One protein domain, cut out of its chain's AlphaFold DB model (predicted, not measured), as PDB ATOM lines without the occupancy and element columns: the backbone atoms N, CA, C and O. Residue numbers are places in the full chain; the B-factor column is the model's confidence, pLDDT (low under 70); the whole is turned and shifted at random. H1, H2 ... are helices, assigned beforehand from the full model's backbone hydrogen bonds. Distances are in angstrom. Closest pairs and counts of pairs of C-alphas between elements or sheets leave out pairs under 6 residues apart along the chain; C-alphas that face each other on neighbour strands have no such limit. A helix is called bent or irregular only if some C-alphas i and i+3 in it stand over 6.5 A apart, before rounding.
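AT A GLANCE: This is residues 5 to 192 of the 193 residues of an uncharacterized protein of Deltaproteobacteria bacterium RIFOXYD12_FULL_50_9 (UniProt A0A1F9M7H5). A long helical hairpin of H4 and H5 makes the main axis; H7 packs on it toward the end where H4 begins and H5 ends, and the short helices H2, H3 and H6 gather at that same end. Beyond them, residues 5 to 20 of H1 stick out as a free arm. The printed part has 188 residues with seven named helices, H1 to H7 along the chain, and no named strand: all helix. It is extended, with a radius of gyration of the C-alphas of 25.1 A and spans of 93 by 39 by 23 A.

IN THESE COORDINATES: Find C-alpha 60 at (201.557, 235.868, 237.919); from there H4, residues 60 to 106, runs 68.1 A. H5, residues 114 to 151, measures 55.6 A, and H7, residues 176 to 191, 22.6 A. H6, residues 155 to 162, is only just irregular: C-alphas 158 and 161 are 7.0 A apart. H2 is residues 30 to 42 and H3 residues 46 to 54. H1, residues 5 to 26, begins at C-alpha 5, (175.436, 232.703, 273.560), and measures 31.8 A.

HOW THE PARTS SIT: Start at the hub, H4, in a bundle, helices side by side, with H5 and H7. H4 and H5 touch at Ala 97 and Asp 119, their closest C-alphas, 5.1 A apart, at a shallow tilt of 21 degrees, opposite ways. H7 touches residues 136 to 147 of H5, closest at Leu 179 and Ala 139, C-alphas 4.5 A apart. H6 touches residues 72 to 77 of H4, closest at C-alphas 158 and 73, 5.1 A. Residues 61 to 70 of H4 touch H2, closest at C-alphas 62 and 30, 4.4 A. H2 and H3 form a hairpin, closest at C-alphas 37 and 49, 5.4 A. H1 only just touches H3, with 3 pairs of C-alphas within 8 A, closest at C-alphas 25 and 52, 6.6 A. Every O i to N i+4 pair is within hydrogen-bond range in H1, H2, H3 and H7; H4 has 42 of 43, H5 32 of 34 and H6 2 of 4.

THE WHOLE: The C-alphas of Gln 5 and Asp 112, the two farthest apart, are 94.9 A apart. The printed part has no cut, and the link from H6 to H7 is long. Look for pLDDT under 70 at residues 5 to 22, 58 to 59 and 192.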
ATOM      1  N   GLN A   5     174.050 233.140 273.363       48.19
ATOM      2  CA  GLN A   5     175.436 232.703 273.560       48.19
ATOM      3  C   GLN A   5     175.863 231.581 272.596       48.19
ATOM      4  O   GLN A   5     177.017 231.560 272.174       48.19
ATOM      5  N   ASN A   6     174.946 230.704 272.165       43.38
ATOM      6  CA  ASN A   6     175.271 229.643 271.197       43.38
ATOM      7  C   ASN A   6     175.471 230.188 269.773       43.38
ATOM      8  O   ASN A   6     176.279 229.652 269.015       43.38
ATOM      9  N   LEU A   7     174.792 231.286 269.422       46.91
ATOM     10  CA  LEU A   7     174.996 231.995 268.153       46.91
ATOM     11  C   LEU A   7     176.388 232.640 268.091       46.91
ATOM     12  O   LEU A   7     177.087 232.471 267.096       46.91
ATOM     13  N   SER A   8     176.832 233.281 269.177       52.25
ATOM     14  CA  SER A   8     178.159 233.908 269.280       52.25
ATOM     15  C   SER A   8     179.315 232.902 269.178       52.25
ATOM     16  O   SER A   8     180.280 233.179 268.467       52.25
ATOM     17  N   LEU A   9     179.215 231.730 269.821       47.69
ATOM     18  CA  LEU A   9     180.238 230.680 269.702       47.69
ATOM     19  C   LEU A   9     180.262 230.059 268.300       47.69
ATOM     20  O   LEU A   9     181.334 229.843 267.744       47.69
ATOM     21  N   SER A  10     179.094 229.801 267.700       50.34
ATOM     22  CA  SER A  10     179.024 229.261 266.334       50.34
ATOM     23  C   SER A  10     179.590 230.229 265.289       50.34
ATOM     24  O   SER A  10     180.230 229.800 264.331       50.34
ATOM     25  N   GLN A  11     179.421 231.539 265.502       52.38
ATOM     26  CA  GLN A  11     179.980 232.582 264.645       52.38
ATOM     27  C   GLN A  11     181.491 232.754 264.839       52.38
ATOM     28  O   GLN A  11     182.187 232.942 263.844       52.38
ATOM     29  N   SER A  12     182.017 232.652 266.068       52.88
ATOM     30  CA  SER A  12     183.469 232.749 266.297       52.88
ATOM     31  C   SER A  12     184.204 231.514 265.772       52.88
ATOM     32  O   SER A  12     185.185 231.657 265.055       52.88
ATOM     33  N   ILE A  13     183.675 230.310 266.021       57.47
ATOM     34  CA  ILE A  13     184.236 229.061 265.485       57.47
ATOM     35  C   ILE A  13     184.177 229.064 263.951       57.47
ATOM     36  O   ILE A  13     185.140 228.673 263.294       57.47
ATOM     37  N   GLY A  14     183.073 229.546 263.368       58.16
ATOM     38  CA  GLY A  14     182.934 229.702 261.920       58.16
ATOM     39  C   GLY A  14     183.933 230.697 261.322       58.16
ATOM     40  O   GLY A  14     184.510 230.414 260.274       58.16
ATOM     41  N   ALA A  15     184.185 231.824 261.994       61.62
ATOM     42  CA  ALA A  15     185.169 232.816 261.563       61.62
ATOM     43  C   ALA A  15     186.608 232.280 261.652       61.62
ATOM     44  O   ALA A  15     187.372 232.428 260.699       61.62
ATOM     45  N   ASP A  16     186.948 231.590 262.742       60.19
ATOM     46  CA  ASP A  16     188.279 231.012 262.958       60.19
ATOM     47  C   ASP A  16     188.571 229.868 261.969       60.19
ATOM     48  O   ASP A  16     189.664 229.791 261.404       60.19
ATOM     49  N   LEU A  17     187.583 229.016 261.667       55.91
ATOM     50  CA  LEU A  17     187.691 227.982 260.625       55.91
ATOM     51  C   LEU A  17     187.856 228.590 259.223       55.91
ATOM     52  O   LEU A  17     188.660 228.109 258.415       55.91
ATOM     53  N   MET A  18     187.123 229.666 258.925       61.06
ATOM     54  CA  MET A  18     187.251 230.390 257.660       61.06
ATOM     55  C   MET A  18     188.626 231.066 257.524       61.06
ATOM     56  O   MET A  18     189.161 231.155 256.421       61.06
ATOM     57  N   ASP A  19     189.233 231.492 258.629       62.88
ATOM     58  CA  ASP A  19     190.564 232.101 258.642       62.88
ATOM     59  C   ASP A  19     191.692 231.055 258.521       62.88
ATOM     60  O   ASP A  19     192.669 231.259 257.796       62.88
ATOM     61  N   ILE A  20     191.529 229.878 259.141       64.06
ATOM     62  CA  ILE A  20     192.448 228.736 258.986       64.06
ATOM     63  C   ILE A  20     192.442 228.222 257.544       64.06
ATOM     64  O   ILE A  20     193.506 228.044 256.952       64.06
ATOM     65  N   SER A  21     191.261 228.023 256.952       63.47
ATOM     66  CA  SER A  21     191.155 227.566 255.560       63.47
ATOM     67  C   SER A  21     191.845 228.532 254.590       63.47
ATOM     68  O   SER A  21     192.662 228.096 253.781       63.47
ATOM     69  N   LYS A  22     191.635 229.849 254.726       68.88
ATOM     70  CA  LYS A  22     192.329 230.869 253.917       68.88
ATOM     71  C   LYS A  22     193.851 230.796 254.044       68.88
ATOM     72  O   LYS A  22     194.545 230.893 253.034       68.88
ATOM     73  N   LYS A  23     194.369 230.598 255.261       71.44
ATOM     74  CA  LYS A  23     195.811 230.447 255.520       71.44
ATOM     75  C   LYS A  23     196.387 229.192 254.864       71.44
ATOM     76  O   LYS A  23     197.478 229.263 254.305       71.44
ATOM     77  N   ILE A  24     195.649 228.078 254.881       75.75
ATOM     78  CA  ILE A  24     196.054 226.832 254.212       75.75
ATOM     79  C   ILE A  24     196.183 227.052 252.705       75.75
ATOM     80  O   ILE A  24     197.220 226.714 252.138       75.75
ATOM     81  N   TYR A  25     195.186 227.669 252.060       74.31
ATOM     82  CA  TYR A  25     195.282 227.951 250.628       74.31
ATOM     83  C   TYR A  25     196.426 228.915 250.328       74.31
ATOM     84  O   TYR A  25     197.258 228.614 249.474       74.31
ATOM     85  N   ALA A  26     196.521 230.041 251.043       72.62
ATOM     86  CA  ALA A  26     197.562 231.051 250.834       72.62
ATOM     87  C   ALA A  26     198.992 230.482 250.918       72.62
ATOM     88  O   ALA A  26     199.874 230.965 250.214       72.62
ATOM     89  N   ALA A  27     199.208 229.436 251.724       81.50
ATOM     90  CA  ALA A  27     200.495 228.755 251.863       81.50
ATOM     91  C   ALA A  27     200.808 227.733 250.747       81.50
ATOM     92  O   ALA A  27     201.931 227.235 250.679       81.50
ATOM     93  N   MET A  28     199.849 227.394 249.877       85.00
ATOM     94  CA  MET A  28     200.074 226.454 248.774       85.00
ATOM     95  C   MET A  28     201.033 227.033 247.739       85.00
ATOM     96  O   MET A  28     200.872 228.173 247.306       85.00
ATOM     97  N   THR A  29     201.965 226.212 247.253       85.81
ATOM     98  CA  THR A  29     202.783 226.554 246.082       85.81
ATOM     99  C   THR A  29     201.910 226.650 244.819       85.81
ATOM    100  O   THR A  29     200.832 226.046 244.779       85.81
ATOM    101  N   PRO A  30     202.346 227.362 243.758       82.50
ATOM    102  CA  PRO A  30     201.622 227.416 242.486       82.50
ATOM    103  C   PRO A  30     201.218 226.036 241.950       82.50
ATOM    104  O   PRO A  30     200.059 225.835 241.600       82.50
ATOM    105  N   ALA A  31     202.138 225.068 241.979       79.81
ATOM    106  CA  ALA A  31     201.891 223.707 241.506       79.81
ATOM    107  C   ALA A  31     200.834 222.968 242.344       79.81
ATOM    108  O   ALA A  31     199.912 222.377 241.792       79.81
ATOM    109  N   VAL A  32     200.925 223.021 243.679       84.38
ATOM    110  CA  VAL A  32     199.946 222.361 244.566       84.38
ATOM    111  C   VAL A  32     198.560 222.977 244.398       84.38
ATOM    112  O   VAL A  32     197.567 222.257 244.335       84.38
ATOM    113  N   ARG A  33     198.492 224.305 244.274       85.12
ATOM    114  CA  ARG A  33     197.236 225.023 244.057       85.12
ATOM    115  C   ARG A  33     196.595 224.665 242.719       85.12
ATOM    116  O   ARG A  33     195.391 224.444 242.681       85.12
ATOM    117  N   ALA A  34     197.381 224.579 241.648       80.62
ATOM    118  CA  ALA A  34     196.882 224.208 240.328       80.62
ATOM    119  C   ALA A  34     196.314 222.776 240.314       80.62
ATOM    120  O   ALA A  34     195.214 222.558 239.812       80.62
ATOM    121  N   LYS A  35     196.990 221.824 240.972       80.75
ATOM    122  CA  LYS A  35     196.474 220.456 241.165       80.75
ATOM    123  C   LYS A  35     195.169 220.434 241.957       80.75
ATOM    124  O   LYS A  35     194.213 219.776 241.559       80.75
ATOM    125  N   ALA A  36     195.119 221.164 243.072       82.88
ATOM    126  CA  ALA A  36     193.917 221.254 243.893       82.88
ATOM    127  C   ALA A  36     192.744 221.866 243.111       82.88
ATOM    128  O   ALA A  36     191.621 221.380 243.225       82.88
ATOM    129  N   TYR A  37     193.017 222.884 242.285       83.50
ATOM    130  CA  TYR A  37     192.015 223.535 241.441       83.50
ATOM    131  C   TYR A  37     191.438 222.553 240.431       83.50
ATOM    132  O   TYR A  37     190.224 222.436 240.307       83.50
ATOM    133  N   TRP A  38     192.300 221.790 239.767       77.44
ATOM    134  CA  TRP A  38     191.862 220.839 238.757       77.44
ATOM    135  C   TRP A  38     191.090 219.656 239.354       77.44
ATOM    136  O   TRP A  38     190.031 219.276 238.860       77.44
ATOM    137  N   SER A  39     191.538 219.157 240.505       79.81
ATOM    138  CA  SER A  39     190.801 218.144 241.259       79.81
ATOM    139  C   SER A  39     189.423 218.653 241.720       79.81
ATOM    140  O   SER A  39     188.443 217.905 241.728       79.81
ATOM    141  N   ALA A  40     189.319 219.936 242.092       83.25
ATOM    142  CA  ALA A  40     188.046 220.581 242.410       83.25
ATOM    143  C   ALA A  40     187.137 220.709 241.178       83.25
ATOM    144  O   ALA A  40     185.954 220.379 241.276       83.25
ATOM    145  N   LEU A  41     187.687 221.090 240.021       78.75
ATOM    146  CA  LEU A  41     186.957 221.135 238.753       78.75
ATOM    147  C   LEU A  41     186.407 219.760 238.366       78.75
ATOM    148  O   LEU A  41     185.232 219.651 238.029       78.75
ATOM    149  N   GLY A  42     187.207 218.697 238.488       74.12
ATOM    150  CA  GLY A  42     186.748 217.329 238.244       74.12
ATOM    151  C   GLY A  42     185.545 216.946 239.116       74.12
ATOM    152  O   GLY A  42     184.654 216.229 238.672       74.12
ATOM    153  N   ARG A  43     185.467 217.440 240.355       83.12
ATOM    154  CA  ARG A  43     184.312 217.222 241.248       83.12
ATOM    155  C   ARG A  43     183.170 218.226 241.053       83.12
ATOM    156  O   ARG A  43     182.176 218.113 241.766       83.12
ATOM    157  N   LEU A  44     183.304 219.179 240.129       78.38
ATOM    158  CA  LEU A  44     182.396 220.318 239.956       78.38
ATOM    159  C   LEU A  44     182.212 221.129 241.257       78.38
ATOM    160  O   LEU A  44     181.134 221.648 241.542       78.38
ATOM    161  N   ASP A  45     183.267 221.230 242.070       85.69
ATOM    162  CA  ASP A  45     183.254 221.968 243.335       85.69
ATOM    163  C   ASP A  45     183.598 223.447 243.101       85.69
ATOM    164  O   ASP A  45     184.727 223.900 243.300       85.69
ATOM    165  N   GLU A  46     182.606 224.211 242.642       85.06
ATOM    166  CA  GLU A  46     182.756 225.638 242.325       85.06
ATOM    167  C   GLU A  46     183.242 226.472 243.512       85.06
ATOM    168  O   GLU A  46     184.067 227.372 243.352       85.06
ATOM    169  N   ALA A  47     182.786 226.149 244.723       86.75
ATOM    170  CA  ALA A  47     183.182 226.872 245.925       86.75
ATOM    171  C   ALA A  47     184.668 226.667 246.250       86.75
ATOM    172  O   ALA A  47     185.329 227.587 246.738       86.75
ATOM    173  N   GLU A  48     185.193 225.464 246.028       85.81
ATOM    174  CA  GLU A  48     186.615 225.154 246.167       85.81
ATOM    175  C   GLU A  48     187.449 225.817 245.066       85.81
ATOM    176  O   GLU A  48     188.466 226.441 245.370       85.81
ATOM    177  N   MET A  49     186.987 225.772 243.811       83.81
ATOM    178  CA  MET A  49     187.644 226.445 242.685       83.81
ATOM    179  C   MET A  49     187.800 227.949 242.930       83.81
ATOM    180  O   MET A  49     188.908 228.480 242.831       83.81
ATOM    181  N   VAL A  50     186.719 228.631 243.323       83.94
ATOM    182  CA  VAL A  50     186.741 230.069 243.632       83.94
ATOM    183  C   VAL A  50     187.693 230.359 244.790       83.94
ATOM    184  O   VAL A  50     188.541 231.239 244.679       83.94
ATOM    185  N   ARG A  51     187.645 229.572 245.877       83.69
ATOM    186  CA  ARG A  51     188.579 229.731 247.006       83.69
ATOM    187  C   ARG A  51     190.035 229.583 246.568       83.69
ATOM    188  O   ARG A  51     190.879 230.361 247.014       83.69
ATOM    189  N   LEU A  52     190.340 228.634 245.688       82.56
ATOM    190  CA  LEU A  52     191.683 228.407 245.152       82.56
ATOM    191  C   LEU A  52     192.161 229.515 244.209       82.56
ATOM    192  O   LEU A  52     193.367 229.723 244.105       82.56
ATOM    193  N   VAL A  53     191.267 230.258 243.565       80.75
ATOM    194  CA  VAL A  53     191.641 231.422 242.751       80.75
ATOM    195  C   VAL A  53     191.773 232.675 243.622       80.75
ATOM    196  O   VAL A  53     192.797 233.357 243.571       80.75
ATOM    197  N   ASP A  54     190.791 232.941 244.482       81.38
ATOM    198  CA  ASP A  54     190.670 234.196 245.235       81.38
ATOM    199  C   ASP A  54     191.688 234.335 246.371       81.38
ATOM    200  O   ASP A  54     192.063 235.441 246.756       81.38
ATOM    201  N   THR A  55     192.154 233.216 246.928       80.06
ATOM    202  CA  THR A  55     193.158 233.214 248.008       80.06
ATOM    203  C   THR A  55     194.594 233.125 247.486       80.06
ATOM    204  O   THR A  55     195.520 232.891 248.270       80.06
ATOM    205  N   ALA A  56     194.800 233.212 246.168       75.19
ATOM    206  CA  ALA A  56     196.131 233.159 245.579       75.19
ATOM    207  C   ALA A  56     196.921 234.426 245.940       75.19
ATOM    208  O   ALA A  56     196.395 235.531 245.780       75.19
ATOM    209  N   PRO A  57     198.182 234.302 246.399       75.31
ATOM    210  CA  PRO A  57     199.064 235.451 246.536       75.31
ATOM    211  C   PRO A  57     199.099 236.258 245.238       75.31
ATOM    212  O   PRO A  57     199.117 235.697 244.139       75.31
ATOM    213  N   SER A  58     199.109 237.584 245.359       66.38
ATOM    214  CA  SER A  58     199.174 238.498 244.222       66.38
ATOM    215  C   SER A  58     200.499 238.314 243.469       66.38
ATOM    216  O   SER A  58     201.522 238.871 243.855       66.38
ATOM    217  N   GLY A  59     200.470 237.503 242.408       67.31
ATOM    218  CA  GLY A  59     201.600 237.177 241.539       67.31
ATOM    219  C   GLY A  59     201.139 236.419 240.288       67.31
ATOM    220  O   GLY A  59     200.102 235.752 240.299       67.31
ATOM    221  N   SER A  60     201.887 236.538 239.188       70.44
ATOM    222  CA  SER A  60     201.557 235.868 237.919       70.44
ATOM    223  C   SER A  60     201.773 234.353 237.974       70.44
ATOM    224  O   SER A  60     201.079 233.625 237.278       70.44
ATOM    225  N   GLU A  61     202.665 233.851 238.833       81.00
ATOM    226  CA  GLU A  61     203.026 232.425 238.878       81.00
ATOM    227  C   GLU A  61     201.871 231.504 239.288       81.00
ATOM    228  O   GLU A  61     201.669 230.470 238.655       81.00
ATOM    229  N   HIS A  62     201.072 231.877 240.295       80.00
ATOM    230  CA  HIS A  62     199.910 231.077 240.710       80.00
ATOM    231  C   HIS A  62     198.845 231.003 239.613       80.00
ATOM    232  O   HIS A  62     198.307 229.930 239.349       80.00
ATOM    233  N   LYS A  63     198.571 232.133 238.950       73.69
ATOM    234  CA  LYS A  63     197.624 232.189 237.830       73.69
ATOM    235  C   LYS A  63     198.136 231.386 236.637       73.69
ATOM    236  O   LYS A  63     197.384 230.604 236.071       73.69
ATOM    237  N   ASN A  64     199.419 231.515 236.308       77.62
ATOM    238  CA  ASN A  64     200.042 230.776 235.213       77.62
ATOM    239  C   ASN A  64     200.029 229.264 235.465       77.62
ATOM    240  O   ASN A  64     199.782 228.507 234.537       77.62
ATOM    241  N   ALA A  65     200.254 228.813 236.702       77.25
ATOM    242  CA  ALA A  65     200.174 227.393 237.040       77.25
ATOM    243  C   ALA A  65     198.761 226.824 236.822       77.25
ATOM    244  O   ALA A  65     198.628 225.746 236.252       77.25
ATOM    245  N   ILE A  66     197.718 227.564 237.214       77.31
ATOM    246  CA  ILE A  66     196.321 227.175 236.960       77.31
ATOM    247  C   ILE A  66     196.041 227.136 235.450       77.31
ATOM    248  O   ILE A  66     195.534 226.134 234.960       77.31
ATOM    249  N   LEU A  67     196.438 228.177 234.706       77.62
ATOM    250  CA  LEU A  67     196.214 228.266 233.256       77.62
ATOM    251  C   LEU A  67     196.887 227.133 232.468       77.62
ATOM    252  O   LEU A  67     196.309 226.633 231.511       77.62
ATOM    253  N   ARG A  68     198.089 226.697 232.861       75.75
ATOM    254  CA  ARG A  68     198.794 225.584 232.193       75.75
ATOM    255  C   ARG A  68     198.019 224.272 232.287       75.75
ATOM    256  O   ARG A  68     197.915 223.553 231.297       75.75
ATOM    257  N   ILE A  69     197.471 223.978 233.468       74.62
ATOM    258  CA  ILE A  69     196.658 222.776 233.679       74.62
ATOM    259  C   ILE A  69     195.299 222.920 232.989       74.62
ATOM    260  O   ILE A  69     194.840 221.961 232.381       74.62
ATOM    261  N   ASP A  70     194.705 224.115 232.996       80.06
ATOM    262  CA  ASP A  70     193.455 224.404 232.282       80.06
ATOM    263  C   ASP A  70     193.597 224.190 230.766       80.06
ATOM    264  O   ASP A  70     192.783 223.505 230.149       80.06
ATOM    265  N   HIS A  71     194.692 224.665 230.163       82.75
ATOM    266  CA  HIS A  71     194.977 224.442 228.745       82.75
ATOM    267  C   HIS A  71     195.110 222.953 228.402       82.75
ATOM    268  O   HIS A  71     194.513 222.501 227.425       82.75
ATOM    269  N   ALA A  72     195.847 222.178 229.204       81.31
ATOM    270  CA  ALA A  72     195.956 220.729 229.010       81.31
ATOM    271  C   ALA A  72     194.609 220.017 229.216       81.31
ATOM    272  O   ALA A  72     194.228 219.150 228.426       81.31
ATOM    273  N   GLY A  73     193.867 220.453 230.233       81.56
ATOM    274  CA  GLY A  73     192.519 220.026 230.575       81.56
ATOM    275  C   GLY A  73     191.478 220.254 229.491       81.56
ATOM    276  O   GLY A  73     190.576 219.437 229.337       81.56
ATOM    277  N   MET A  74     191.613 221.320 228.706       84.94
ATOM    278  CA  MET A  74     190.764 221.578 227.543       84.94
ATOM    279  C   MET A  74     191.264 220.874 226.281       84.94
ATOM    280  O   MET A  74     190.468 220.380 225.482       84.94
ATOM    281  N   ALA A  75     192.578 220.827 226.078       89.19
ATOM    282  CA  ALA A  75     193.145 220.299 224.850       89.19
ATOM    283  C   ALA A  75     192.997 218.784 224.728       89.19
ATOM    284  O   ALA A  75     192.678 218.299 223.643       89.19
ATOM    285  N   TYR A  76     193.197 218.041 225.820       92.50
ATOM    286  CA  TYR A  76     193.073 216.587 225.791       92.50
ATOM    287  C   TYR A  76     191.685 216.119 225.302       92.50
ATOM    288  O   TYR A  76     191.642 215.381 224.313       92.50
ATOM    289  N   PRO A  77     190.559 216.589 225.876       91.56
ATOM    290  CA  PRO A  77     189.224 216.265 225.377       91.56
ATOM    291  C   PRO A  77     189.010 216.645 223.913       91.56
ATOM    292  O   PRO A  77     188.413 215.879 223.166       91.56
ATOM    293  N   ILE A  78     189.508 217.804 223.465       92.19
ATOM    294  CA  ILE A  78     189.376 218.229 222.061       92.19
ATOM    295  C   ILE A  78     190.106 217.255 221.128       92.19
ATOM    296  O   ILE A  78     189.561 216.855 220.096       92.19
ATOM    297  N   ILE A  79     191.328 216.859 221.489       93.62
ATOM    298  CA  ILE A  79     192.125 215.898 220.722       93.62
ATOM    299  C   ILE A  79     191.425 214.534 220.704       93.62
ATOM    300  O   ILE A  79     191.299 213.920 219.641       93.62
ATOM    301  N   GLU A  80     190.963 214.050 221.855       94.25
ATOM    302  CA  GLU A  80     190.315 212.745 221.991       94.25
ATOM    303  C   GLU A  80     188.995 212.682 221.211       94.25
ATOM    304  O   GLU A  80     188.848 211.840 220.318       94.25
ATOM    305  N   LEU A  81     188.093 213.638 221.441       93.62
ATOM    306  CA  LEU A  81     186.810 213.732 220.746       93.62
ATOM    307  C   LEU A  81     186.986 213.917 219.238       93.62
ATOM    308  O   LEU A  81     186.266 213.287 218.464       93.62
ATOM    309  N   GLY A  82     187.958 214.724 218.802       93.94
ATOM    310  CA  GLY A  82     188.270 214.888 217.382       93.94
ATOM    311  C   GLY A  82     188.683 213.566 216.728       93.94
ATOM    312  O   GLY A  82     188.164 213.188 215.676       93.94
ATOM    313  N   ASN A  83     189.558 212.799 217.384       94.38
ATOM    314  CA  ASN A  83     189.975 211.491 216.879       94.38
ATOM    315  C   ASN A  83     188.839 210.452 216.903       94.38
ATOM    316  O   ASN A  83     188.721 209.656 215.966       94.38
ATOM    317  N   LEU A  84     187.988 210.459 217.934       94.94
ATOM    318  CA  LEU A  84     186.811 209.588 218.024       94.94
ATOM    319  C   LEU A  84     185.755 209.914 216.965       94.94
ATOM    320  O   LEU A  84     185.152 209.002 216.392       94.94
ATOM    321  N   TYR A  85     185.545 211.197 216.681       95.62
ATOM    322  CA  TYR A  85     184.646 211.658 215.632       95.62
ATOM    323  C   TYR A  85     185.087 211.132 214.260       95.62
ATOM    324  O   TYR A  85     184.307 210.475 213.565       95.62
ATOM    325  N   ASP A  86     186.365 211.307 213.918       95.31
ATOM    326  CA  ASP A  86     186.935 210.793 212.670       95.31
ATOM    327  C   ASP A  86     186.819 209.262 212.571       95.31
ATOM    328  O   ASP A  86     186.387 208.727 211.546       95.31
ATOM    329  N   LEU A  87     187.143 208.538 213.651       96.00
ATOM    330  CA  LEU A  87     186.980 207.080 213.711       96.00
ATOM    331  C   LEU A  87     185.531 206.655 213.483       96.00
ATOM    332  O   LEU A  87     185.281 205.656 212.805       96.00
ATOM    333  N   THR A  88     184.579 207.397 214.041       96.75
ATOM    334  CA  THR A  88     183.147 207.122 213.888       96.75
ATOM    335  C   THR A  88     182.713 207.302 212.438       96.75
ATOM    336  O   THR A  88     182.025 206.433 211.902       96.75
ATOM    337  N   ILE A  89     183.176 208.358 211.762       97.25
ATOM    338  CA  ILE A  89     182.913 208.575 210.332       97.25
ATOM    339  C   ILE A  89     183.486 207.434 209.492       97.25
ATOM    340  O   ILE A  89     182.778 206.866 208.654       97.25
ATOM    341  N   LEU A  90     184.756 207.078 209.709       97.56
ATOM    342  CA  LEU A  90     185.422 206.019 208.949       97.56
ATOM    343  C   LEU A  90     184.716 204.670 209.136       97.56
ATOM    344  O   LEU A  90     184.414 203.988 208.156       97.56
ATOM    345  N   ARG A  91     184.381 204.313 210.382       97.31
ATOM    346  CA  ARG A  91     183.630 203.089 210.701       97.31
ATOM    347  C   ARG A  91     182.226 203.102 210.117       97.31
ATOM    348  O   ARG A  91     181.780 202.071 209.627       97.31
ATOM    349  N   GLY A  92     181.547 204.247 210.135       97.62
ATOM    350  CA  GLY A  92     180.243 204.409 209.503       97.62
ATOM    351  C   GLY A  92     180.317 204.100 208.010       97.62
ATOM    352  O   GLY A  92     179.574 203.252 207.521       97.62
ATOM    353  N   ARG A  93     181.269 204.711 207.295       97.19
ATOM    354  CA  ARG A  93     181.491 204.457 205.861       97.19
ATOM    355  C   ARG A  93     181.840 202.996 205.575       97.19
ATOM    356  O   ARG A  93     181.297 202.429 204.631       97.19
ATOM    357  N   LEU A  94     182.692 202.386 206.401       97.81
ATOM    358  CA  LEU A  94     183.036 200.967 206.291       97.81
ATOM    359  C   LEU A  94     181.796 200.084 206.477       97.81
ATOM    360  O   LEU A  94     181.570 199.170 205.689       97.81
ATOM    361  N   GLY A  95     180.982 200.372 207.496       97.19
ATOM    362  CA  GLY A  95     179.752 199.642 207.787       97.19
ATOM    363  C   GLY A  95     178.741 199.719 206.647       97.19
ATOM    364  O   GLY A  95     178.170 198.697 206.277       97.19
ATOM    365  N   TRP A  96     178.571 200.899 206.043       97.25
ATOM    366  CA  TRP A  96     177.721 201.081 204.863       97.25
ATOM    367  C   TRP A  96     178.213 200.275 203.656       97.25
ATOM    368  O   TRP A  96     177.424 199.536 203.071       97.25
ATOM    369  N   ALA A  97     179.503 200.366 203.319       96.31
ATOM    370  CA  ALA A  97     180.082 199.625 202.197       96.31
ATOM    371  C   ALA A  97     179.972 198.103 202.405       96.31
ATOM    372  O   ALA A  97     179.531 197.372 201.521       96.31
ATOM    373  N   ALA A  98     180.284 197.618 203.612       96.38
ATOM    374  CA  ALA A  98     180.163 196.203 203.955       96.38
ATOM    375  C   ALA A  98     178.706 195.712 203.908       96.38
ATOM    376  O   ALA A  98     178.440 194.609 203.426       96.38
ATOM    377  N   ALA A  99     177.754 196.523 204.382       96.81
ATOM    378  CA  ALA A  99     176.332 196.201 204.314       96.81
ATOM    379  C   ALA A  99     175.836 196.120 202.864       96.81
ATOM    380  O   ALA A  99     175.089 195.197 202.538       96.81
ATOM    381  N   PHE A 100     176.286 197.033 201.996       95.94
ATOM    382  CA  PHE A 100     175.995 196.974 200.567       95.94
ATOM    383  C   PHE A 100     176.520 195.678 199.944       95.94
ATOM    384  O   PHE A 100     175.730 194.932 199.368       95.94
ATOM    385  N   CYS A 101     177.807 195.357 200.125       94.44
ATOM    386  CA  CYS A 101     178.407 194.133 199.581       94.44
ATOM    387  C   CYS A 101     177.655 192.873 200.037       94.44
ATOM    388  O   CYS A 101     177.333 192.010 199.223       94.44
ATOM    389  N   LYS A 102     177.304 192.797 201.328       94.88
ATOM    390  CA  LYS A 102     176.542 191.673 201.887       94.88
ATOM    391  C   LYS A 102     175.125 191.583 201.316       94.88
ATOM    392  O   LYS A 102     174.639 190.488 201.046       94.88
ATOM    393  N   GLY A 103     174.448 192.719 201.151       95.06
ATOM    394  CA  GLY A 103     173.120 192.776 200.537       95.06
ATOM    395  C   GLY A 103     173.144 192.366 199.064       95.06
ATOM    396  O   GLY A 103     172.264 191.632 198.622       95.06
ATOM    397  N   TRP A 104     174.175 192.788 198.330       95.38
ATOM    398  CA  TRP A 104     174.392 192.427 196.930       95.38
ATOM    399  C   TRP A 104     174.603 190.921 196.752       95.38
ATOM    400  O   TRP A 104     173.928 190.294 195.937       95.38
ATOM    401  N   GLU A 105     175.482 190.327 197.563       91.69
ATOM    402  CA  GLU A 105     175.719 188.881 197.579       91.69
ATOM    403  C   GLU A 105     174.429 188.107 197.899       91.69
ATOM    404  O   GLU A 105     174.066 187.172 197.185       91.69
ATOM    405  N   ALA A 106     173.678 188.544 198.916       94.06
ATOM    406  CA  ALA A 106     172.419 187.909 199.309       94.06
ATOM    407  C   ALA A 106     171.327 187.981 198.225       94.06
ATOM    408  O   ALA A 106     170.463 187.107 198.166       94.06
ATOM    409  N   ALA A 107     171.363 188.996 197.358       94.44
ATOM    410  CA  ALA A 107     170.455 189.134 196.222       94.44
ATOM    411  C   ALA A 107     170.861 188.279 195.002       94.44
ATOM    412  O   ALA A 107     170.176 188.321 193.980       94.44
ATOM    413  N   GLY A 108     171.960 187.516 195.082       93.38
ATOM    414  CA  GLY A 108     172.512 186.765 193.951       93.38
ATOM    415  C   GLY A 108     173.204 187.657 192.917       93.38
ATOM    416  O   GLY A 108     173.274 187.298 191.741       93.38
ATOM    417  N   GLY A 109     173.666 188.840 193.335       89.00
ATOM    418  CA  GLY A 109     174.332 189.800 192.467       89.00
ATOM    419  C   GLY A 109     175.677 189.292 191.935       89.00
ATOM    420  O   GLY A 109     176.379 188.519 192.585       89.00
ATOM    421  N   SER A 110     176.048 189.747 190.737       90.00
ATOM    422  CA  SER A 110     177.296 189.336 190.082       90.00
ATOM    423  C   SER A 110     178.529 190.019 190.684       90.00
ATOM    424  O   SER A 110     178.464 191.178 191.098       90.00
ATOM    425  N   LEU A 111     179.665 189.315 190.698       83.75
ATOM    426  CA  LEU A 111     180.933 189.801 191.259       83.75
ATOM    427  C   LEU A 111     181.654 190.832 190.372       83.75
ATOM    428  O   LEU A 111     182.539 191.539 190.845       83.75
ATOM    429  N   ASP A 112     181.286 190.925 189.096       85.44
ATOM    430  CA  ASP A 112     181.845 191.873 188.123       85.44
ATOM    431  C   ASP A 112     181.093 193.216 188.074       85.44
ATOM    432  O   ASP A 112     181.464 194.113 187.312       85.44
ATOM    433  N   ALA A 113     180.066 193.387 188.915       89.94
ATOM    434  CA  ALA A 113     179.300 194.620 189.000       89.94
ATOM    435  C   ALA A 113     180.177 195.792 189.468       89.94
ATOM    436  O   ALA A 113     180.857 195.726 190.497       89.94
ATOM    437  N   GLN A 114     180.146 196.896 188.719       90.81
ATOM    438  CA  GLN A 114     181.002 198.056 188.979       90.81
ATOM    439  C   GLN A 114     180.726 198.689 190.347       90.81
ATOM    440  O   GLN A 114     181.665 199.113 191.024       90.81
ATOM    441  N   GLU A 115     179.461 198.723 190.761       87.69
ATOM    442  CA  GLU A 115     179.021 199.215 192.064       87.69
ATOM    443  C   GLU A 115     179.602 198.367 193.204       87.69
ATOM    444  O   GLU A 115     180.215 198.916 194.115       87.69
ATOM    445  N   LEU A 116     179.539 197.034 193.101       92.31
ATOM    446  CA  LEU A 116     180.157 196.126 194.074       92.31
ATOM    447  C   LEU A 116     181.671 196.345 194.167       92.31
ATOM    448  O   LEU A 116     182.219 196.500 195.258       92.31
ATOM    449  N   LEU A 117     182.358 196.414 193.026       93.94
ATOM    450  CA  LEU A 117     183.808 196.629 192.985       93.94
ATOM    451  C   LEU A 117     184.220 197.997 193.550       93.94
ATOM    452  O   LEU A 117     185.351 198.171 194.010       93.94
ATOM    453  N   LYS A 118     183.345 199.004 193.491       95.06
ATOM    454  CA  LYS A 118     183.579 200.306 194.124       95.06
ATOM    455  C   LYS A 118     183.548 200.184 195.648       95.06
ATOM    456  O   LYS A 118     184.462 200.692 196.292       95.06
ATOM    457  N   ASP A 119     182.550 199.505 196.206       95.19
ATOM    458  CA  ASP A 119     182.422 199.345 197.657       95.19
ATOM    459  C   ASP A 119     183.476 198.395 198.243       95.19
ATOM    460  O   ASP A 119     184.011 198.677 199.315       95.19
ATOM    461  N   ILE A 120     183.889 197.351 197.513       95.19
ATOM    462  CA  ILE A 120     185.043 196.514 197.894       95.19
ATOM    463  C   ILE A 120     186.317 197.361 198.001       95.19
ATOM    464  O   ILE A 120     186.982 197.344 199.036       95.19
ATOM    465  N   ARG A 121     186.632 198.169 196.981       96.19
ATOM    466  CA  ARG A 121     187.806 199.060 197.020       96.19
ATOM    467  C   ARG A 121     187.719 200.090 198.140       96.19
ATOM    468  O   ARG A 121     188.727 200.422 198.753       96.19
ATOM    469  N   LEU A 122     186.519 200.596 198.422       96.00
ATOM    470  CA  LEU A 122     186.306 201.500 199.545       96.00
ATOM    471  C   LEU A 122     186.601 200.803 200.883       96.00
ATOM    472  O   LEU A 122     187.257 201.398 201.732       96.00
ATOM    473  N   ILE A 123     186.175 199.550 201.069       97.00
ATOM    474  CA  ILE A 123     186.505 198.745 202.258       97.00
ATOM    475  C   ILE A 123     188.024 198.583 202.395       97.00
ATOM    476  O   ILE A 123     188.571 198.854 203.466       97.00
ATOM    477  N   GLU A 124     188.706 198.195 201.314       97.06
ATOM    478  CA  GLU A 124     190.165 198.018 201.283       97.06
ATOM    479  C   GLU A 124     190.917 199.303 201.650       97.06
ATOM    480  O   GLU A 124     191.934 199.244 202.335       97.06
ATOM    481  N   GLN A 125     190.402 200.467 201.243       97.50
ATOM    482  CA  GLN A 125     190.975 201.772 201.586       97.50
ATOM    483  C   GLN A 125     190.677 202.196 203.028       97.50
ATOM    484  O   GLN A 125     191.528 202.791 203.683       97.50
ATOM    485  N   LEU A 126     189.476 201.919 203.540       97.56
ATOM    486  CA  LEU A 126     189.065 202.375 204.869       97.56
ATOM    487  C   LEU A 126     189.709 201.573 206.003       97.56
ATOM    488  O   LEU A 126     189.943 202.134 207.072       97.56
ATOM    489  N   LEU A 127     189.985 200.281 205.805       95.88
ATOM    490  CA  LEU A 127     190.553 199.428 206.854       95.88
ATOM    491  C   LEU A 127     191.920 199.937 207.368       95.88
ATOM    492  O   LEU A 127     192.042 200.109 208.586       95.88
ATOM    493  N   PRO A 128     192.915 200.242 206.508       96.62
ATOM    494  CA  PRO A 128     194.185 200.820 206.949       96.62
ATOM    495  C   PRO A 128     194.029 202.182 207.627       96.62
ATOM    496  O   PRO A 128     194.675 202.434 208.640       96.62
ATOM    497  N   GLU A 129     193.149 203.047 207.114       96.50
ATOM    498  CA  GLU A 129     192.911 204.381 207.685       96.50
ATOM    499  C   GLU A 129     192.301 204.305 209.088       96.50
ATOM    500  O   GLU A 129     192.700 205.038 209.993       96.50
ATOM    501  N   ILE A 130     191.365 203.374 209.307       97.38
ATOM    502  CA  ILE A 130     190.803 203.108 210.636       97.38
ATOM    503  C   ILE A 130     191.899 202.646 211.589       97.38
ATOM    504  O   ILE A 130     191.931 203.098 212.734       97.38
ATOM    505  N   GLU A 131     192.774 201.743 211.147       96.31
ATOM    506  CA  GLU A 131     193.850 201.241 211.996       96.31
ATOM    507  C   GLU A 131     194.838 202.351 212.343       96.31
ATOM    508  O   GLU A 131     195.069 202.604 213.522       96.31
ATOM    509  N   LYS A 132     195.302 203.110 211.346       96.19
ATOM    510  CA  LYS A 132     196.151 204.285 211.555       96.19
ATOM    511  C   LYS A 132     195.533 205.252 212.563       96.19
ATOM    512  O   LYS A 132     196.193 205.669 213.509       96.19
ATOM    513  N   LYS A 133     194.241 205.555 212.428       96.06
ATOM    514  CA  LYS A 133     193.565 206.490 213.329       96.06
ATOM    515  C   LYS A 133     193.408 205.950 214.756       96.06
ATOM    516  O   LYS A 133     193.459 206.737 215.700       96.06
ATOM    517  N   LYS A 134     193.269 204.631 214.953       96.50
ATOM    518  CA  LYS A 134     193.341 204.028 216.300       96.50
ATOM    519  C   LYS A 134     194.728 204.210 216.913       96.50
ATOM    520  O   LYS A 134     194.810 204.558 218.086       96.50
ATOM    521  N   LEU A 135     195.791 204.012 216.131       97.56
ATOM    522  CA  LEU A 135     197.169 204.226 216.583       97.56
ATOM    523  C   LEU A 135     197.406 205.695 216.971       97.56
ATOM    524  O   LEU A 135     198.005 205.963 218.011       97.56
ATOM    525  N   THR A 136     196.865 206.646 216.200       97.12
ATOM    526  CA  THR A 136     196.869 208.079 216.542       97.12
ATOM    527  C   THR A 136     196.106 208.363 217.841       97.12
ATOM    528  O   THR A 136     196.579 209.117 218.686       97.12
ATOM    529  N   LEU A 137     194.935 207.754 218.042       96.62
ATOM    530  CA  LEU A 137     194.173 207.919 219.283       96.62
ATOM    531  C   LEU A 137     194.930 207.345 220.496       96.62
ATOM    532  O   LEU A 137     194.970 207.973 221.550       96.62
ATOM    533  N   ASN A 138     195.577 206.191 220.336       97.56
ATOM    534  CA  ASN A 138     196.445 205.614 221.360       97.56
ATOM    535  C   ASN A 138     197.631 206.531 221.684       97.56
ATOM    536  O   ASN A 138     197.948 206.729 222.853       97.56
ATOM    537  N   ALA A 139     198.236 207.153 220.673       97.25
ATOM    538  CA  ALA A 139     199.286 208.142 220.874       97.25
ATOM    539  C   ALA A 139     198.805 209.346 221.711       97.25
ATOM    540  O   ALA A 139     199.527 209.800 222.596       97.25
ATOM    541  N   ALA A 140     197.570 209.818 221.500       96.38
ATOM    542  CA  ALA A 140     196.981 210.881 222.318       96.38
ATOM    543  C   ALA A 140     196.774 210.451 223.783       96.38
ATOM    544  O   ALA A 140     197.093 211.220 224.690       96.38
ATOM    545  N   TYR A 141     196.290 209.223 224.026       96.69
ATOM    546  CA  TYR A 141     196.158 208.678 225.386       96.69
ATOM    547  C   TYR A 141     197.500 208.604 226.111       96.69
ATOM    548  O   TYR A 141     197.586 209.014 227.267       96.69
ATOM    549  N   GLN A 142     198.529 208.106 225.424       97.25
ATOM    550  CA  GLN A 142     199.868 207.951 225.982       97.25
ATOM    551  C   GLN A 142     200.508 209.314 226.287       97.25
ATOM    552  O   GLN A 142     200.991 209.521 227.396       97.25
ATOM    553  N   ALA A 143     200.461 210.268 225.350       96.44
ATOM    554  CA  ALA A 143     201.039 211.601 225.546       96.44
ATOM    555  C   ALA A 143     200.382 212.358 226.711       96.44
ATOM    556  O   ALA A 143     201.070 212.963 227.530       96.44
ATOM    557  N   ALA A 144     199.050 212.297 226.811       94.88
ATOM    558  CA  ALA A 144     198.319 212.922 227.909       94.88
ATOM    559  C   ALA A 144     198.635 212.256 229.257       94.88
ATOM    560  O   ALA A 144     198.760 212.942 230.269       94.88
ATOM    561  N   TYR A 145     198.806 210.930 229.276       95.81
ATOM    562  CA  TYR A 145     199.191 210.201 230.483       95.81
ATOM    563  C   TYR A 145     200.601 210.589 230.952       95.81
ATOM    564  O   TYR A 145     200.796 210.882 232.129       95.81
ATOM    565  N   GLU A 146     201.572 210.662 230.038       95.25
ATOM    566  CA  GLU A 146     202.940 211.108 230.343       95.25
ATOM    567  C   GLU A 146     202.964 212.539 230.890       95.25
ATOM    568  O   GLU A 146     203.673 212.829 231.857       95.25
ATOM    569  N   TRP A 147     202.139 213.426 230.324       92.38
ATOM    570  CA  TRP A 147     201.974 214.780 230.841       92.38
ATOM    571  C   TRP A 147     201.390 214.771 232.262       92.38
ATOM    572  O   TRP A 147     201.963 215.407 233.150       92.38
ATOM    573  N   CYS A 148     200.333 213.990 232.512       90.19
ATOM    574  CA  CYS A 148     199.758 213.811 233.849       90.19
ATOM    575  C   CYS A 148     200.785 213.304 234.866       90.19
ATOM    576  O   CYS A 148     200.852 213.839 235.972       90.19
ATOM    577  N   GLU A 149     201.608 212.314 234.504       91.69
ATOM    578  CA  GLU A 149     202.687 211.827 235.371       91.69
ATOM    579  C   GLU A 149     203.703 212.937 235.662       91.69
ATOM    580  O   GLU A 149     204.093 213.123 236.818       91.69
ATOM    581  N   SER A 150     204.092 213.715 234.647       88.75
ATOM    582  CA  SER A 150     205.076 214.793 234.800       88.75
ATOM    583  C   SER A 150     204.584 215.948 235.679       88.75
ATOM    584  O   SER A 150     205.350 216.499 236.471       88.75
ATOM    585  N   GLU A 151     203.292 216.270 235.600       84.25
ATOM    586  CA  GLU A 151     202.664 217.331 236.385       84.25
ATOM    587  C   GLU A 151     202.091 216.805 237.708       84.25
ATOM    588  O   GLU A 151     201.692 217.584 238.572       84.25
ATOM    589  N   GLY A 152     202.084 215.485 237.923       82.56
ATOM    590  CA  GLY A 152     201.441 214.803 239.045       82.56
ATOM    591  C   GLY A 152     199.968 215.188 239.189       82.56
ATOM    592  O   GLY A 152     199.561 215.605 240.279       82.56
ATOM    593  N   VAL A 153     199.241 215.118 238.075       84.19
ATOM    594  CA  VAL A 153     197.788 215.290 237.942       84.19
ATOM    595  C   VAL A 153     197.171 213.900 237.786       84.19
ATOM    596  O   VAL A 153     197.741 213.049 237.107       84.19
ATOM    597  N   ASP A 154     196.027 213.649 238.424       87.31
ATOM    598  CA  ASP A 154     195.296 212.396 238.216       87.31
ATOM    599  C   ASP A 154     194.724 212.381 236.783       87.31
ATOM    600  O   ASP A 154     194.015 213.324 236.418       87.31
ATOM    601  N   PRO A 155     194.997 211.357 235.949       90.50
ATOM    602  CA  PRO A 155     194.402 211.237 234.617       90.50
ATOM    603  C   PRO A 155     192.875 211.393 234.597       90.50
ATOM    604  O   PRO A 155     192.327 211.965 233.653       90.50
ATOM    605  N   GLU A 156     192.183 210.943 235.647       88.44
ATOM    606  CA  GLU A 156     190.732 211.106 235.780       88.44
ATOM    607  C   GLU A 156     190.306 212.576 235.829       88.44
ATOM    608  O   GLU A 156     189.223 212.922 235.353       88.44
ATOM    609  N   ASP A 157     191.152 213.462 236.351       82.94
ATOM    610  CA  ASP A 157     190.834 214.883 236.420       82.94
ATOM    611  C   ASP A 157     190.847 215.532 235.019       82.94
ATOM    612  O   ASP A 157     190.100 216.481 234.794       82.94
ATOM    613  N   LEU A 158     191.626 215.032 234.044       84.00
ATOM    614  CA  LEU A 158     191.547 215.505 232.645       84.00
ATOM    615  C   LEU A 158     190.293 214.997 231.916       84.00
ATOM    616  O   LEU A 158     189.821 215.638 230.978       84.00
ATOM    617  N   ALA A 159     189.760 213.844 232.322       84.44
ATOM    618  CA  ALA A 159     188.659 213.189 231.623       84.44
ATOM    619  C   ALA A 159     187.272 213.572 232.139       84.44
ATOM    620  O   ALA A 159     186.353 213.846 231.360       84.44
ATOM    621  N   ARG A 160     187.115 213.590 233.464       81.88
ATOM    622  CA  ARG A 160     185.820 213.728 234.135       81.88
ATOM    623  C   ARG A 160     185.036 214.988 233.744       81.88
ATOM    624  O   ARG A 160     183.833 214.836 233.526       81.88
ATOM    625  N   PRO A 161     185.642 216.186 233.593       77.94
ATOM    626  CA  PRO A 161     184.885 217.392 233.245       77.94
ATOM    627  C   PRO A 161     184.149 217.299 231.900       77.94
ATOM    628  O   PRO A 161     183.128 217.955 231.714       77.94
ATOM    629  N   PHE A 162     184.639 216.465 230.978       80.88
ATOM    630  CA  PHE A 162     184.105 216.348 229.619       80.88
ATOM    631  C   PHE A 162     183.518 214.968 229.308       80.88
ATOM    632  O   PHE A 162     183.051 214.739 228.194       80.88
ATOM    633  N   GLY A 163     183.520 214.046 230.277       84.19
ATOM    634  CA  GLY A 163     183.016 212.684 230.092       84.19
ATOM    635  C   GLY A 163     183.784 211.881 229.038       84.19
ATOM    636  O   GLY A 163     183.218 210.965 228.441       84.19
ATOM    637  N   VAL A 164     185.044 212.241 228.791       89.94
ATOM    638  CA  VAL A 164     185.933 211.535 227.862       89.94
ATOM    639  C   VAL A 164     186.626 210.372 228.561       89.94
ATOM    640  O   VAL A 164     186.577 210.251 229.789       89.94
ATOM    641  N   LYS A 165     187.265 209.477 227.802       91.56
ATOM    642  CA  LYS A 165     188.069 208.414 228.413       91.56
ATOM    643  C   LYS A 165     189.259 209.041 229.148       91.56
ATOM    644  O   LYS A 165     189.823 210.005 228.658       91.56
ATOM    645  N   ALA A 166     189.661 208.505 230.301       93.00
ATOM    646  CA  ALA A 166     190.891 208.941 230.965       93.00
ATOM    647  C   ALA A 166     192.139 208.587 230.131       93.00
ATOM    648  O   ALA A 166     192.148 207.534 229.480       93.00
ATOM    649  N   PRO A 167     193.204 209.416 230.167       94.44
ATOM    650  CA  PRO A 167     194.513 209.036 229.652       94.44
ATOM    651  C   PRO A 167     194.973 207.706 230.253       94.44
ATOM    652  O   PRO A 167     194.750 207.435 231.434       94.44
ATOM    653  N   VAL A 168     195.617 206.866 229.445       92.75
ATOM    654  CA  VAL A 168     195.969 205.496 229.835       92.75
ATOM    655  C   VAL A 168     197.444 205.252 229.578       92.75
ATOM    656  O   VAL A 168     197.942 205.576 228.503       92.75
ATOM    657  N   LYS A 169     198.106 204.625 230.551       92.06
ATOM    658  CA  LYS A 169     199.443 204.063 230.385       92.06
ATOM    659  C   LYS A 169     199.387 202.826 229.499       92.06
ATOM    660  O   LYS A 169     198.607 201.920 229.782       92.06
ATOM    661  N   ASP A 170     200.224 202.777 228.472       91.25
ATOM    662  CA  ASP A 170     200.330 201.638 227.558       91.25
ATOM    663  C   ASP A 170     198.980 201.286 226.879       91.25
ATOM    664  O   ASP A 170     198.469 200.172 227.024       91.25
ATOM    665  N   PRO A 171     198.374 202.204 226.094       93.12
ATOM    666  CA  PRO A 171     197.070 201.999 225.443       93.12
ATOM    667  C   PRO A 171     197.086 200.950 224.309       93.12
ATOM    668  O   PRO A 171     196.075 200.744 223.632       93.12
ATOM    669  N   GLY A 172     198.221 200.282 224.098       94.12
ATOM    670  CA  GLY A 172     198.507 199.399 222.975       94.12
ATOM    671  C   GLY A 172     199.474 200.048 221.981       94.12
ATOM    672  O   GLY A 172     200.150 201.015 222.327       94.12
ATOM    673  N   PRO A 173     199.557 199.524 220.746       96.81
ATOM    674  CA  PRO A 173     200.388 200.110 219.702       96.81
ATOM    675  C   PRO A 173     200.010 201.570 219.435       96.81
ATOM    676  O   PRO A 173     198.827 201.929 219.450       96.81
ATOM    677  N   VAL A 174     201.020 202.393 219.174       96.94
ATOM    678  CA  VAL A 174     200.897 203.835 218.937       96.94
ATOM    679  C   VAL A 174     201.470 204.203 217.574       96.94
ATOM    680  O   VAL A 174     202.312 203.497 217.020       96.94
ATOM    681  N   ASP A 175     201.000 205.322 217.033       96.56
ATOM    682  CA  ASP A 175     201.661 206.012 215.929       96.56
ATOM    683  C   ASP A 175     202.745 206.918 216.534       96.56
ATOM    684  O   ASP A 175     202.426 207.898 217.205       96.56
ATOM    685  N   GLU A 176     204.018 206.563 216.340       96.69
ATOM    686  CA  GLU A 176     205.165 207.267 216.935       96.69
ATOM    687  C   GLU A 176     205.278 208.727 216.471       96.69
ATOM    688  O   GLU A 176     205.661 209.603 217.248       96.69
ATOM    689  N   GLU A 177     204.907 209.020 215.220       97.06
ATOM    690  CA  GLU A 177     204.931 210.391 214.702       97.06
ATOM    691  C   GLU A 177     203.852 211.236 215.387       97.06
ATOM    692  O   GLU A 177     204.111 212.357 215.836       97.06
ATOM    693  N   ALA A 178     202.651 210.671 215.532       96.56
ATOM    694  CA  ALA A 178     201.567 211.319 216.259       96.56
ATOM    695  C   ALA A 178     201.893 211.491 217.749       96.56
ATOM    696  O   ALA A 178     201.580 212.532 218.325       96.56
ATOM    697  N   LEU A 179     202.537 210.501 218.372       97.31
ATOM    698  CA  LEU A 179     202.930 210.550 219.782       97.31
ATOM    699  C   LEU A 179     203.875 211.719 220.043       97.31
ATOM    700  O   LEU A 179     203.634 212.519 220.946       97.31
ATOM    701  N   GLU A 180     204.902 211.870 219.211       97.88
ATOM    702  CA  GLU A 180     205.844 212.979 219.319       97.88
ATOM    703  C   GLU A 180     205.174 214.340 219.074       97.88
ATOM    704  O   GLU A 180     205.494 215.331 219.737       97.88
ATOM    705  N   LEU A 181     204.208 214.411 218.154       96.62
ATOM    706  CA  LEU A 181     203.420 215.624 217.943       96.62
ATOM    707  C   LEU A 181     202.591 215.981 219.183       96.62
ATOM    708  O   LEU A 181     202.614 217.132 219.621       96.62
ATOM    709  N   PHE A 182     201.878 215.017 219.767       96.25
ATOM    710  CA  PHE A 182     201.062 215.268 220.953       96.25
ATOM    711  C   PHE A 182     201.912 215.623 222.170       96.25
ATOM    712  O   PHE A 182     201.551 216.549 222.892       96.25
ATOM    713  N   ARG A 183     203.077 214.987 222.356       96.06
ATOM    714  CA  ARG A 183     204.050 215.387 223.386       96.06
ATOM    715  C   ARG A 183     204.421 216.860 223.266       96.06
ATOM    716  O   ARG A 183     204.307 217.589 224.243       96.06
ATOM    717  N   LYS A 184     204.754 217.334 222.060       94.25
ATOM    718  CA  LYS A 184     205.062 218.756 221.815       94.25
ATOM    719  C   LYS A 184     203.894 219.682 222.142       94.25
ATOM    720  O   LYS A 184     204.109 220.767 222.674       94.25
ATOM    721  N   VAL A 185     202.670 219.267 221.820       91.94
ATOM    722  CA  VAL A 185     201.452 220.026 222.137       91.94
ATOM    723  C   VAL A 185     201.275 220.154 223.654       91.94
ATOM    724  O   VAL A 185     201.096 221.264 224.153       91.94
ATOM    725  N   PHE A 186     201.399 219.055 224.398       91.25
ATOM    726  CA  PHE A 186     201.311 219.064 225.861       91.25
ATOM    727  C   PHE A 186     202.485 219.807 226.527       91.25
ATOM    728  O   PHE A 186     202.295 220.534 227.505       91.25
ATOM    729  N   ASP A 187     203.691 219.720 225.963       88.75
ATOM    730  CA  ASP A 187     204.853 220.486 226.421       88.75
ATOM    731  C   ASP A 187     204.673 221.995 226.217       88.75
ATOM    732  O   ASP A 187     205.038 222.784 227.092       88.75
ATOM    733  N   ALA A 188     204.076 222.423 225.099       85.69
ATOM    734  CA  ALA A 188     203.761 223.834 224.870       85.69
ATOM    735  C   ALA A 188     202.798 224.374 225.945       85.69
ATOM    736  O   ALA A 188     203.023 225.457 226.494       85.69
ATOM    737  N   MET A 189     201.800 223.573 226.335       82.56
ATOM    738  CA  MET A 189     200.863 223.916 227.414       82.56
ATOM    739  C   MET A 189     201.571 224.046 228.758       82.56
ATOM    740  O   MET A 189     201.281 224.976 229.508       82.56
ATOM    741  N   ARG A 190     202.558 223.185 229.043       73.50
ATOM    742  CA  ARG A 190     203.396 223.294 230.247       73.50
ATOM    743  C   ARG A 190     204.189 224.601 230.289       73.50
ATOM    744  O   ARG A 190     204.389 225.175 231.361       73.50
ATOM    745  N   LEU A 191     204.646 225.089 229.139       72.25
ATOM    746  CA  LEU A 191     205.396 226.344 229.042       72.25
ATOM    747  C   LEU A 191     204.487 227.583 229.116       72.25
ATOM    748  O   LEU A 191     204.962 228.657 229.493       72.25
ATOM    749  N   GLY A 192     203.182 227.424 228.871       62.41
ATOM    750  CA  GLY A 192     202.221 228.525 228.777       62.41
ATOM    751  C   GLY A 192     202.358 229.310 227.471       62.41
ATOM    752  O   GLY A 192     202.216 230.533 227.493       62.41
TER     753      GLY A 192